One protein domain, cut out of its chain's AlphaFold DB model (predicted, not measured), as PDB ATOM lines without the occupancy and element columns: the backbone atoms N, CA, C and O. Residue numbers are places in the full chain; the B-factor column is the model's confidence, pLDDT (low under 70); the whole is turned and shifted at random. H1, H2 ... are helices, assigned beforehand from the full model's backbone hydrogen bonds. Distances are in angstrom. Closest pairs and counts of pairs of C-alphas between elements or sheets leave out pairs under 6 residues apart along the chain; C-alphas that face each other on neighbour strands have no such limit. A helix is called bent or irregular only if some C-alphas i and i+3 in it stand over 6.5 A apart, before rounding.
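What this domain is: This is residues 11 to 99 of the 99 residues of an uncharacterized protein of Chloroflexi bacterium (UniProt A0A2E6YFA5). A long helix, H6, and the shorter H5 lie side by side as a helical hairpin, with two short helices, H3 and H4, packed along one side of it: H3 touches both helices, while H4 crosses H6 at a steep tilt. A second, smaller helical hairpin, H1 and H2, forms a small head to one side, close to the hairpin of H5 and H6 only through H2 and H5. The printed part has 89 residues with six named helices, in the order H1 to H6, and no named strand; the class is all helix. The whole is compact but flat, with a radius of gyration of the C-alphas of 14.0 A and spans of 39 by 37 by 17 A.

Where its parts are: H6, residues 77 to 98, is the longest helix, 31.4 A from C-alpha 77 at (165.026, 148.206, 130.693) to C-alpha 98 at (141.709, 155.843, 111.149). H5, residues 53 to 66, measures 19.8 A. H4 holds residues 41 to 48 over 12.0 A; it is irregular, with C-alphas 42 and 45 8.0 A apart. H3 is residues 35 to 38, 5.1 A long. H2, residues 24 to 32, measures 12.2 A, and H1, residues 11 to 18, measures 10.3 A from C-alpha 11 at (143.528, 134.905, 134.400).

How they stand to each other: H6 is the hub, touching H3, H4 and H5. It forms a hairpin with H5, opposite ways at a shallow tilt of 21 degrees; their closest C-alphas, of Leu 61 and Leu 86, are 7.0 A apart. H4 touches residues 85 to 93 of H6 alone, the same way at a steep tilt of 58 degrees, with the C-alphas of Pro 41 and Leu 89 closest at 6.0 A. H3 touches residues 82 to 89 of H6 alone, closest at the C-alphas of Ala 36 and Leu 86, 7.0 A. H3 also touches residues 56 to 60 of H5 alone, closest at the C-alphas of Ala 36 and Leu 57, 6.2 A. H2 and H5 are close but not clearly touching, with the C-alphas of Leu 29 and Leu 56 closest at 6.8 A. H1 and H2 form a hairpin, opposite ways at a shallow tilt of 24 degrees, closest at the C-alphas of Ala 11 and Lys 31, 5.1 A. H1 is apart from H3, H4, H5 and H6. In H1, H2, H5 and H6 every O i to N i+4 pair is within hydrogen-bond range; in H4 2 of 4 are, and H3 is too short for such a pair.

The domain as a whole: The two C-alphas farthest apart, of Ser 20 and Glu 99, are 40.2 A apart. The printed part has no cut. The link from H5 to H6, 10 residues, is short; the other links are tight. Mean pLDDT of the printed part is 95.8, and no printed residue is under 70.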
ATOM      1  N   ALA A  11     144.634 134.204 135.051       86.62
ATOM      2  CA  ALA A  11     143.528 134.905 134.400       86.62
ATOM      3  C   ALA A  11     142.215 134.108 134.510       86.62
ATOM      4  O   ALA A  11     141.188 134.652 134.907       86.62
ATOM      5  N   ASN A  12     142.245 132.792 134.263       89.75
ATOM      6  CA  ASN A  12     141.055 131.945 134.389       89.75
ATOM      7  C   ASN A  12     140.646 131.729 135.849       89.75
ATOM      8  O   ASN A  12     139.453 131.656 136.142       89.75
ATOM      9  N   VAL A  13     141.603 131.640 136.777       91.75
ATOM     10  CA  VAL A  13     141.294 131.585 138.215       91.75
ATOM     11  C   VAL A  13     140.599 132.874 138.658       91.75
ATOM     12  O   VAL A  13     139.544 132.812 139.284       91.75
ATOM     13  N   SER A  14     141.137 134.035 138.274       91.69
ATOM     14  CA  SER A  14     140.556 135.344 138.600       91.69
ATOM     15  C   SER A  14     139.172 135.513 137.976       91.69
ATOM     16  O   SER A  14     138.252 135.957 138.654       91.69
ATOM     17  N   PHE A  15     138.993 135.070 136.729       93.88
ATOM     18  CA  PHE A  15     137.697 135.021 136.055       93.88
ATOM     19  C   PHE A  15     136.668 134.190 136.834       93.88
ATOM     20  O   PHE A  15     135.576 134.675 137.109       93.88
ATOM     21  N   LYS A  16     137.017 132.966 137.254       93.88
ATOM     22  CA  LYS A  16     136.105 132.093 138.017       93.88
ATOM     23  C   LYS A  16     135.679 132.714 139.347       93.88
ATOM     24  O   LYS A  16     134.521 132.596 139.736       93.88
ATOM     25  N   VAL A  17     136.602 133.381 140.042       94.75
ATOM     26  CA  VAL A  17     136.280 134.116 141.274       94.75
ATOM     27  C   VAL A  17     135.368 135.305 140.963       94.75
ATOM     28  O   VAL A  17     134.357 135.492 141.635       94.75
ATOM     29  N   ALA A  18     135.681 136.077 139.920       94.38
ATOM     30  CA  ALA A  18     134.917 137.250 139.507       94.38
ATOM     31  C   ALA A  18     133.458 136.926 139.157       94.38
ATOM     32  O   ALA A  18     132.569 137.675 139.557       94.38
ATOM     33  N   GLN A  19     133.198 135.782 138.515       96.69
ATOM     34  CA  GLN A  19     131.844 135.333 138.160       96.69
ATOM     35  C   GLN A  19     130.898 135.189 139.361       96.69
ATOM     36  O   GLN A  19     129.685 135.164 139.188       96.69
ATOM     37  N   SER A  20     131.434 135.096 140.581       95.56
ATOM     38  CA  SER A  20     130.618 135.007 141.796       95.56
ATOM     39  C   SER A  20     130.137 136.373 142.307       95.56
ATOM     40  O   SER A  20     129.273 136.417 143.178       95.56
ATOM     41  N   PHE A  21     130.693 137.484 141.802       96.25
ATOM     42  CA  PHE A  21     130.477 138.825 142.365       96.25
ATOM     43  C   PHE A  21     130.269 139.936 141.323       96.25
ATOM     44  O   PHE A  21     129.798 141.013 141.683       96.25
ATOM     45  N   LEU A  22     130.649 139.718 140.063       96.75
ATOM     46  CA  LEU A  22     130.703 140.739 139.013       96.75
ATOM     47  C   LEU A  22     129.867 140.328 137.795       96.75
ATOM     48  O   LEU A  22     129.515 139.164 137.630       96.75
ATOM     49  N   ASN A  23     129.552 141.300 136.936       96.44
ATOM     50  CA  ASN A  23     128.826 141.050 135.691       96.44
ATOM     51  C   ASN A  23     129.728 140.414 134.612       96.44
ATOM     52  O   ASN A  23     130.960 140.429 134.716       96.44
ATOM     53  N   ASP A  24     129.104 139.876 133.562       95.06
ATOM     54  CA  ASP A  24     129.804 139.166 132.484       95.06
ATOM     55  C   ASP A  24     130.818 140.047 131.745       95.06
ATOM     56  O   ASP A  24     131.899 139.575 131.392       95.06
ATOM     57  N   GLU A  25     130.514 141.336 131.571       95.38
ATOM     58  CA  GLU A  25     131.402 142.298 130.915       95.38
ATOM     59  C   GLU A  25     132.727 142.453 131.681       95.38
ATOM     60  O   GLU A  25     133.809 142.295 131.109       95.38
ATOM     61  N   ILE A  26     132.664 142.696 132.995       95.88
ATOM     62  CA  ILE A  26     133.860 142.821 133.837       95.88
ATOM     63  C   ILE A  26     134.591 141.481 133.934       95.88
ATOM     64  O   ILE A  26     135.822 141.447 133.890       95.88
ATOM     65  N   CYS A  27     133.866 140.367 134.017       96.12
ATOM     66  CA  CYS A  27     134.485 139.046 133.995       96.12
ATOM     67  C   CYS A  27     135.261 138.818 132.685       96.12
ATOM     68  O   CYS A  27     136.394 138.338 132.717       96.12
ATOM     69  N   SER A  28     134.702 139.216 131.537       95.69
ATOM     70  CA  SER A  28     135.381 139.150 130.238       95.69
ATOM     71  C   SER A  28     136.656 139.996 130.217       95.69
ATOM     72  O   SER A  28     137.699 139.525 129.758       95.69
ATOM     73  N   LEU A  29     136.624 141.202 130.793       96.75
ATOM     74  CA  LEU A  29     137.815 142.044 130.933       96.75
ATOM     75  C   LEU A  29     138.901 141.374 131.788       96.75
ATOM     76  O   LEU A  29     140.056 141.340 131.376       96.75
ATOM     77  N   ILE A  30     138.535 140.789 132.934       95.94
ATOM     78  CA  ILE A  30     139.471 140.072 133.820       95.94
ATOM     79  C   ILE A  30     140.083 138.864 133.110       95.94
ATOM     80  O   ILE A  30     141.276 138.617 133.224       95.94
ATOM     81  N   LYS A  31     139.285 138.115 132.346       96.06
ATOM     82  CA  LYS A  31     139.767 136.949 131.595       96.06
ATOM     83  C   LYS A  31     140.784 137.326 130.513       96.06
ATOM     84  O   LYS A  31     141.660 136.524 130.192       96.06
ATOM     85  N   ASN A  32     140.635 138.512 129.921       96.25
ATOM     86  CA  ASN A  32     141.431 138.975 128.786       96.25
ATOM     87  C   ASN A  32     142.531 139.989 129.169       96.25
ATOM     88  O   ASN A  32     143.214 140.501 128.278       96.25
ATOM     89  N   ASP A  33     142.740 140.259 130.461       95.38
ATOM     90  CA  ASP A  33     143.674 141.267 130.989       95.38
ATOM     91  C   ASP A  33     145.108 141.113 130.446       95.38
ATOM     92  O   ASP A  33     145.760 142.079 130.044       95.38
ATOM     93  N   MET A  34     145.570 139.872 130.323       94.94
ATOM     94  CA  MET A  34     146.917 139.542 129.878       94.94
ATOM     95  C   MET A  34     147.093 139.538 128.360       94.94
ATOM     96  O   MET A  34     148.232 139.479 127.881       94.94
ATOM     97  N   VAL A  35     146.016 139.591 127.568       95.94
ATOM     98  CA  VAL A  35     146.119 139.389 126.115       95.94
ATOM     99  C   VAL A  35     146.972 140.478 125.466       95.94
ATOM    100  O   VAL A  35     147.876 140.158 124.689       95.94
ATOM    101  N   ALA A  36     146.784 141.745 125.848       96.50
ATOM    102  CA  ALA A  36     147.585 142.867 125.346       96.50
ATOM    103  C   ALA A  36     149.094 142.686 125.619       96.50
ATOM    104  O   ALA A  36     149.945 143.048 124.799       96.50
ATOM    105  N   HIS A  37     149.445 142.060 126.748       95.38
ATOM    106  CA  HIS A  37     150.832 141.794 127.138       95.38
ATOM    107  C   HIS A  37     151.451 140.603 126.423       95.38
ATOM    108  O   HIS A  37     152.679 140.525 126.322       95.38
ATOM    109  N   LEU A  38     150.642 139.668 125.926       93.88
ATOM    110  CA  LEU A  38     151.100 138.412 125.332       93.88
ATOM    111  C   LEU A  38     151.088 138.448 123.804       93.88
ATOM    112  O   LEU A  38     152.029 137.934 123.193       93.88
ATOM    113  N   ILE A  39     150.133 139.148 123.195       94.88
ATOM    114  CA  ILE A  39     149.924 139.145 121.747       94.88
ATOM    115  C   ILE A  39     151.168 139.569 120.961       94.88
ATOM    116  O   ILE A  39     151.964 140.419 121.391       94.88
ATOM    117  N   LYS A  40     151.381 138.945 119.800       91.12
ATOM    118  CA  LYS A  40     152.435 139.365 118.876       91.12
ATOM    119  C   LYS A  40     151.946 140.579 118.081       91.12
ATOM    120  O   LYS A  40     150.769 140.650 117.751       91.12
ATOM    121  N   PRO A  41     152.837 141.506 117.690       83.31
ATOM    122  CA  PRO A  41     152.445 142.676 116.900       83.31
ATOM    123  C   PRO A  41     151.746 142.338 115.578       83.31
ATOM    124  O   PRO A  41     150.914 143.111 115.125       83.31
ATOM    125  N   SER A  42     152.085 141.197 114.968       88.56
ATOM    126  CA  SER A  42     151.471 140.707 113.729       88.56
ATOM    127  C   SER A  42     150.039 140.197 113.912       88.56
ATOM    128  O   SER A  42     149.377 139.928 112.925       88.56
ATOM    129  N   GLN A  43     149.584 140.033 115.154       94.25
ATOM    130  CA  GLN A  43     148.267 139.506 115.517       94.25
ATOM    131  C   GLN A  43     147.377 140.606 116.112       94.25
ATOM    132  O   GLN A  43     146.453 140.328 116.863       94.25
ATOM    133  N   PHE A  44     147.680 141.883 115.857       95.69
ATOM    134  CA  PHE A  44     146.946 142.978 116.493       95.69
ATOM    135  C   PHE A  44     145.460 143.014 116.094       95.69
ATOM    136  O   PHE A  44     144.645 143.472 116.885       95.69
ATOM    137  N   GLU A  45     145.095 142.513 114.912       96.44
ATOM    138  CA  GLU A  45     143.691 142.423 114.491       96.44
ATOM    139  C   GLU A  45     142.911 141.404 115.336       96.44
ATOM    140  O   GLU A  45     141.784 141.683 115.735       96.44
ATOM    141  N   ASP A  46     143.542 140.292 115.737       96.50
ATOM    142  CA  ASP A  46     142.942 139.327 116.670       96.50
ATOM    143  C   ASP A  46     142.624 139.985 118.023       96.50
ATOM    144  O   ASP A  46     141.606 139.682 118.639       96.50
ATOM    145  N   PHE A  47     143.468 140.923 118.476       97.25
ATOM    146  CA  PHE A  47     143.200 141.708 119.684       97.25
ATOM    147  C   PHE A  47     141.957 142.589 119.530       97.25
ATOM    148  O   PHE A  47     141.180 142.719 120.469       97.25
ATOM    149  N   MET A  48     141.770 143.199 118.355       97.50
ATOM    150  CA  MET A  48     140.637 144.090 118.078       97.50
ATOM    151  C   MET A  48     139.296 143.351 118.023       97.50
ATOM    152  O   MET A  48     138.261 143.970 118.245       97.50
ATOM    153  N   ASN A  49     139.315 142.036 117.787       97.00
ATOM    154  CA  ASN A  49     138.123 141.187 117.833       97.00
ATOM    155  C   ASN A  49     137.644 140.889 119.264       97.00
ATOM    156  O   ASN A  49     136.571 140.314 119.443       97.00
ATOM    157  N   ILE A  50     138.422 141.256 120.287       96.56
ATOM    158  CA  ILE A  50     138.028 141.093 121.687       96.56
ATOM    159  C   ILE A  50     137.082 142.233 122.061       96.56
ATOM    160  O   ILE A  50     137.379 143.413 121.855       96.56
ATOM    161  N   GLU A  51     135.939 141.888 122.647       95.88
ATOM    162  CA  GLU A  51     135.029 142.880 123.209       95.88
ATOM    163  C   GLU A  51     135.776 143.784 124.201       95.88
ATOM    164  O   GLU A  51     136.595 143.325 124.998       95.88
ATOM    165  N   ASN A  52     135.530 145.092 124.127       97.12
ATOM    166  CA  ASN A  52     136.214 146.082 124.954       97.12
ATOM    167  C   ASN A  52     137.759 146.093 124.832       97.12
ATOM    168  O   ASN A  52     138.448 146.564 125.741       97.12
ATOM    169  N   TYR A  53     138.335 145.687 123.689       97.62
ATOM    170  CA  TYR A  53     139.791 145.723 123.444       97.62
ATOM    171  C   TYR A  53     140.455 147.079 123.747       97.62
ATOM    172  O   TYR A  53     141.611 147.136 124.171       97.62
ATOM    173  N   LYS A  54     139.735 148.194 123.561       97.50
ATOM    174  CA  LYS A  54     140.226 149.544 123.892       97.50
ATOM    175  C   LYS A  54     140.449 149.704 125.396       97.50
ATOM    176  O   LYS A  54     141.471 150.251 125.801       97.50
ATOM    177  N   ILE A  55     139.524 149.193 126.211       97.94
ATOM    178  CA  ILE A  55     139.645 149.186 127.673       97.94
ATOM    179  C   ILE A  55     140.831 148.307 128.066       97.94
ATOM    180  O   ILE A  55     141.682 148.768 128.818       97.94
ATOM    181  N   LEU A  56     140.957 147.109 127.484       98.06
ATOM    182  CA  LEU A  56     142.087 146.201 127.729       98.06
ATOM    183  C   LEU A  56     143.451 146.822 127.385       98.06
ATOM    184  O   LEU A  56     144.439 146.596 128.081       98.06
ATOM    185  N   LEU A  57     143.532 147.629 126.322       97.81
ATOM    186  CA  LEU A  57     144.759 148.354 125.985       97.81
ATOM    187  C   LEU A  57     145.101 149.415 127.042       97.81
ATOM    188  O   LEU A  57     146.265 149.547 127.428       97.81
ATOM    189  N   ILE A  58     144.098 150.169 127.502       98.00
ATOM    190  CA  ILE A  58     144.268 151.202 128.531       98.00
ATOM    191  C   ILE A  58     144.676 150.560 129.859       98.00
ATOM    192  O   ILE A  58     145.638 151.011 130.480       98.00
ATOM    193  N   THR A  59     144.003 149.487 130.281       97.81
ATOM    194  CA  THR A  59     144.321 148.795 131.536       97.81
ATOM    195  C   THR A  59     145.722 148.196 131.502       97.81
ATOM    196  O   THR A  59     146.466 148.370 132.464       97.81
ATOM    197  N   ALA A  60     146.139 147.599 130.382       97.81
ATOM    198  CA  ALA A  60     147.499 147.093 130.212       97.81
ATOM    199  C   ALA A  60     148.559 148.204 130.335       97.81
ATOM    200  O   ALA A  60     149.631 147.983 130.906       97.81
ATOM    201  N   LEU A  61     148.270 149.410 129.830       97.94
ATOM    202  CA  LEU A  61     149.144 150.568 130.020       97.94
ATOM    203  C   LEU A  61     149.185 150.986 131.498       97.94
ATOM    204  O   LEU A  61     150.270 151.133 132.057       97.94
ATOM    205  N   CYS A  62     148.031 151.128 132.153       98.19
ATOM    206  CA  CYS A  62     147.960 151.467 133.575       98.19
ATOM    207  C   CYS A  62     148.716 150.458 134.454       98.19
ATOM    208  O   CYS A  62     149.463 150.869 135.339       98.19
ATOM    209  N   GLU A  63     148.590 149.160 134.174       96.94
ATOM    210  CA  GLU A  63     149.238 148.079 134.922       96.94
ATOM    211  C   GLU A  63     150.769 148.191 134.899       96.94
ATOM    212  O   GLU A  63     151.432 148.041 135.929       96.94
ATOM    213  N   ILE A  64     151.375 148.477 133.739       97.56
ATOM    214  CA  ILE A  64     152.840 148.583 133.690       97.56
ATOM    215  C   ILE A  64     153.349 149.814 134.440       97.56
ATOM    216  O   ILE A  64     154.454 149.778 134.983       97.56
ATOM    217  N   HIS A  65     152.549 150.882 134.485       98.12
ATOM    218  CA  HIS A  65     152.852 152.095 135.234       98.12
ATOM    219  C   HIS A  65     152.676 151.884 136.741       98.12
ATOM    220  O   HIS A  65     153.566 152.263 137.501       98.12
ATOM    221  N   SER A  66     151.602 151.222 137.185       97.62
ATOM    222  CA  SER A  66     151.402 150.896 138.604       97.62
ATOM    223  C   SER A  66     152.496 149.966 139.129       97.62
ATOM    224  O   SER A  66     152.944 150.106 140.264       97.62
ATOM    225  N   ASN A  67     152.994 149.067 138.275       96.44
ATOM    226  CA  ASN A  67     154.074 148.138 138.598       96.44
ATOM    227  C   ASN A  67     155.475 148.671 138.249       96.44
ATOM    228  O   ASN A  67     156.454 147.930 138.346       96.44
ATOM    229  N   ALA A  68     155.618 149.948 137.871       97.06
ATOM    230  CA  ALA A  68     156.899 150.495 137.419       97.06
ATOM    231  C   ALA A  68     158.005 150.331 138.470       97.06
ATOM    232  O   ALA A  68     159.114 149.927 138.127       97.06
ATOM    233  N   VAL A  69     157.703 150.563 139.752       96.69
ATOM    234  CA  VAL A  69     158.659 150.384 140.863       96.69
ATOM    235  C   VAL A  69     159.170 148.939 140.928       96.69
ATOM    236  O   VAL A  69     160.377 148.728 141.022       96.69
ATOM    237  N   MET A  70     158.286 147.944 140.776       93.62
ATOM    238  CA  MET A  70     158.658 146.521 140.730       93.62
ATOM    239  C   MET A  70     159.574 146.199 139.540       93.62
ATOM    240  O   MET A  70     160.415 145.305 139.622       93.62
ATOM    241  N   PHE A  71     159.442 146.933 138.434       93.75
ATOM    242  CA  PHE A  71     160.311 146.788 137.268       93.75
ATOM    243  C   PHE A  71     161.630 147.563 137.382       93.75
ATOM    244  O   PHE A  71     162.425 147.494 136.447       93.75
ATOM    245  N   GLY A  72     161.894 148.282 138.478       95.56
ATOM    246  CA  GLY A  72     163.083 149.131 138.645       95.56
ATOM    247  C   GLY A  72     162.890 150.585 138.198       95.56
ATOM    248  O   GLY A  72     163.865 151.270 137.901       95.56
ATOM    249  N   GLY A  73     161.644 151.052 138.123       97.06
ATOM    250  CA  GLY A  73     161.257 152.393 137.686       97.06
ATOM    251  C   GLY A  73     160.972 152.490 136.185       97.06
ATOM    252  O   GLY A  73     161.296 151.595 135.407       97.06
ATOM    253  N   ILE A  74     160.377 153.609 135.765       97.88
ATOM    254  CA  ILE A  74     160.021 153.866 134.354       97.88
ATOM    255  C   ILE A  74     161.248 153.928 133.429       97.88
ATOM    256  O   ILE A  74     161.164 153.638 132.238       97.88
ATOM    257  N   GLU A  75     162.413 154.252 133.990       98.00
ATOM    258  CA  GLU A  75     163.664 154.312 133.242       98.00
ATOM    259  C   GLU A  75     164.324 152.945 133.044       98.00
ATOM    260  O   GLU A  75     165.275 152.832 132.260       98.00
ATOM    261  N   SER A  76     163.814 151.898 133.695       98.00
ATOM    262  CA  SER A  76     164.399 150.569 133.622       98.00
ATOM    263  C   SER A  76     164.197 149.917 132.257       98.00
ATOM    264  O   SER A  76     163.199 150.118 131.556       98.00
ATOM    265  N   THR A  77     165.134 149.044 131.893       98.06
ATOM    266  CA  THR A  77     165.026 148.206 130.693       98.06
ATOM    267  C   THR A  77     163.756 147.352 130.715       98.06
ATOM    268  O   THR A  77     163.074 147.226 129.696       98.06
ATOM    269  N   SER A  78     163.405 146.789 131.874       95.56
ATOM    270  CA  SER A  78     162.225 145.935 132.032       95.56
ATOM    271  C   SER A  78     160.923 146.688 131.762       95.56
ATOM    272  O   SER A  78     160.068 146.162 131.045       95.56
ATOM    273  N   PHE A  79     160.785 147.920 132.263       97.75
ATOM    274  CA  PHE A  79     159.636 148.772 131.962       97.75
ATOM    275  C   PHE A  79     159.616 149.161 130.478       97.75
ATOM    276  O   PHE A  79     158.628 148.915 129.785       97.75
ATOM    277  N   LYS A  80     160.732 149.688 129.952       98.38
ATOM    278  CA  LYS A  80     160.832 150.183 128.567       98.38
ATOM    279  C   LYS A  80     160.494 149.119 127.522       98.38
ATOM    280  O   LYS A  80     159.840 149.434 126.528       98.38
ATOM    281  N   ILE A  81     160.887 147.858 127.731       97.25
ATOM    282  CA  ILE A  81     160.540 146.750 126.822       97.25
ATOM    283  C   ILE A  81     159.025 146.492 126.813       97.25
ATOM    284  O   ILE A  81     158.439 146.367 125.733       97.25
ATOM    285  N   LYS A  82     158.385 146.441 127.990       96.50
ATOM    286  CA  LYS A  82     156.928 146.252 128.116       96.50
ATOM    287  C   LYS A  82     156.168 147.420 127.488       96.50
ATOM    288  O   LYS A  82     155.312 147.202 126.632       96.50
ATOM    289  N   TYR A  83     156.567 148.647 127.817       98.06
ATOM    290  CA  TYR A  83     156.000 149.862 127.238       98.06
ATOM    291  C   TYR A  83     156.127 149.882 125.711       98.06
ATOM    292  O   TYR A  83     155.143 150.091 125.009       98.06
ATOM    293  N   LYS A  84     157.314 149.590 125.158       97.38
ATOM    294  CA  LYS A  84     157.530 149.560 123.701       97.38
ATOM    295  C   LYS A  84     156.627 148.539 123.004       97.38
ATOM    296  O   LYS A  84     156.174 148.799 121.888       97.38
ATOM    297  N   LYS A  85     156.361 147.390 123.640       96.38
ATOM    298  CA  LYS A  85     155.430 146.381 123.115       96.38
ATOM    299  C   LYS A  85     154.002 146.933 123.041       96.38
ATOM    300  O   LYS A  85     153.426 146.895 121.954       96.38
ATOM    301  N   LEU A  86     153.481 147.477 124.143       97.12
ATOM    302  CA  LEU A  86     152.125 148.037 124.205       97.12
ATOM    303  C   LEU A  86     151.959 149.260 123.295       97.12
ATOM    304  O   LEU A  86     150.984 149.350 122.560       97.12
ATOM    305  N   ASN A  87     152.951 150.151 123.249       97.31
ATOM    306  CA  ASN A  87     152.939 151.320 122.370       97.31
ATOM    307  C   ASN A  87     152.853 150.917 120.887       97.31
ATOM    308  O   ASN A  87     152.115 151.519 120.116       97.31
ATOM    309  N   ARG A  88     153.572 149.867 120.470       96.62
ATOM    310  CA  ARG A  88     153.472 149.357 119.093       96.62
ATOM    311  C   ARG A  88     152.096 148.757 118.801       96.62
ATOM    312  O   ARG A  88     151.566 149.012 117.726       96.62
ATOM    313  N   LEU A  89     151.533 147.988 119.736       97.12
ATOM    314  CA  LEU A  89     150.168 147.467 119.617       97.12
ATOM    315  C   LEU A  89     149.164 148.619 119.452       97.12
ATOM    316  O   LEU A  89     148.404 148.630 118.489       97.12
ATOM    317  N   GLY A  90     149.235 149.628 120.324       96.62
ATOM    318  CA  GLY A  90     148.374 150.808 120.271       96.62
ATOM    319  C   GLY A  90     148.494 151.587 118.962       96.62
ATOM    320  O   GLY A  90     147.479 151.926 118.367       96.62
ATOM    321  N   LYS A  91     149.713 151.805 118.452       96.56
ATOM    322  CA  LYS A  91     149.926 152.473 117.154       96.56
ATOM    323  C   LYS A  91     149.272 151.735 115.986       96.56
ATOM    324  O   LYS A  91     148.676 152.381 115.132       96.56
ATOM    325  N   ASN A  92     149.374 150.405 115.951       96.25
ATOM    326  CA  ASN A  92     148.732 149.605 114.904       96.25
ATOM    327  C   ASN A  92     147.202 149.714 114.983       96.25
ATOM    328  O   ASN A  92     146.551 149.884 113.958       96.25
ATOM    329  N   ILE A  93     146.648 149.669 116.197       96.00
ATOM    330  CA  ILE A  93     145.208 149.813 116.440       96.00
ATOM    331  C   ILE A  93     144.709 151.197 116.015       96.00
ATOM    332  O   ILE A  93     143.704 151.282 115.322       96.00
ATOM    333  N   VAL A  94     145.399 152.273 116.407       96.00
ATOM    334  CA  VAL A  94     145.015 153.647 116.035       96.00
ATOM    335  C   VAL A  94     145.015 153.803 114.523       96.00
ATOM    336  O   VAL A  94     144.000 154.201 113.967       96.00
ATOM    337  N   LYS A  95     146.094 153.375 113.856       96.38
ATOM    338  CA  LYS A  95     146.164 153.391 112.394       96.38
ATOM    339  C   LYS A  95     144.976 152.654 111.764       96.38
ATOM    340  O   LYS A  95     144.396 153.159 110.819       96.38
ATOM    341  N   LYS A  96     144.600 151.489 112.304       96.12
ATOM    342  CA  LYS A  96     143.483 150.690 111.786       96.12
ATOM    343  C   LYS A  96     142.107 151.325 112.009       96.12
ATOM    344  O   LYS A  96     141.196 151.051 111.246       96.12
ATOM    345  N   ILE A  97     141.941 152.118 113.068       94.56
ATOM    346  CA  ILE A  97     140.693 152.844 113.361       94.56
ATOM    347  C   ILE A  97     140.547 154.084 112.465       94.56
ATOM    348  O   ILE A  97     139.429 154.521 112.218       94.56
ATOM    349  N   GLU A  98     141.665 154.663 112.026       93.31
ATOM    350  CA  GLU A  98     141.709 155.843 111.149       93.31
ATOM    351  C   GLU A  98     141.608 155.505 109.645       93.31
ATOM    352  O   GLU A  98     141.433 156.424 108.845       93.31
ATOM    353  N   GLU A  99     141.735 154.224 109.268       87.94
ATOM    354  CA  GLU A  99     141.508 153.686 107.907       87.94
ATOM    355  C   GLU A  99     140.013 153.613 107.552       87.94
ATOM    356  O   GLU A  99     139.677 154.002 106.409       87.94
TER     357      GLU A  99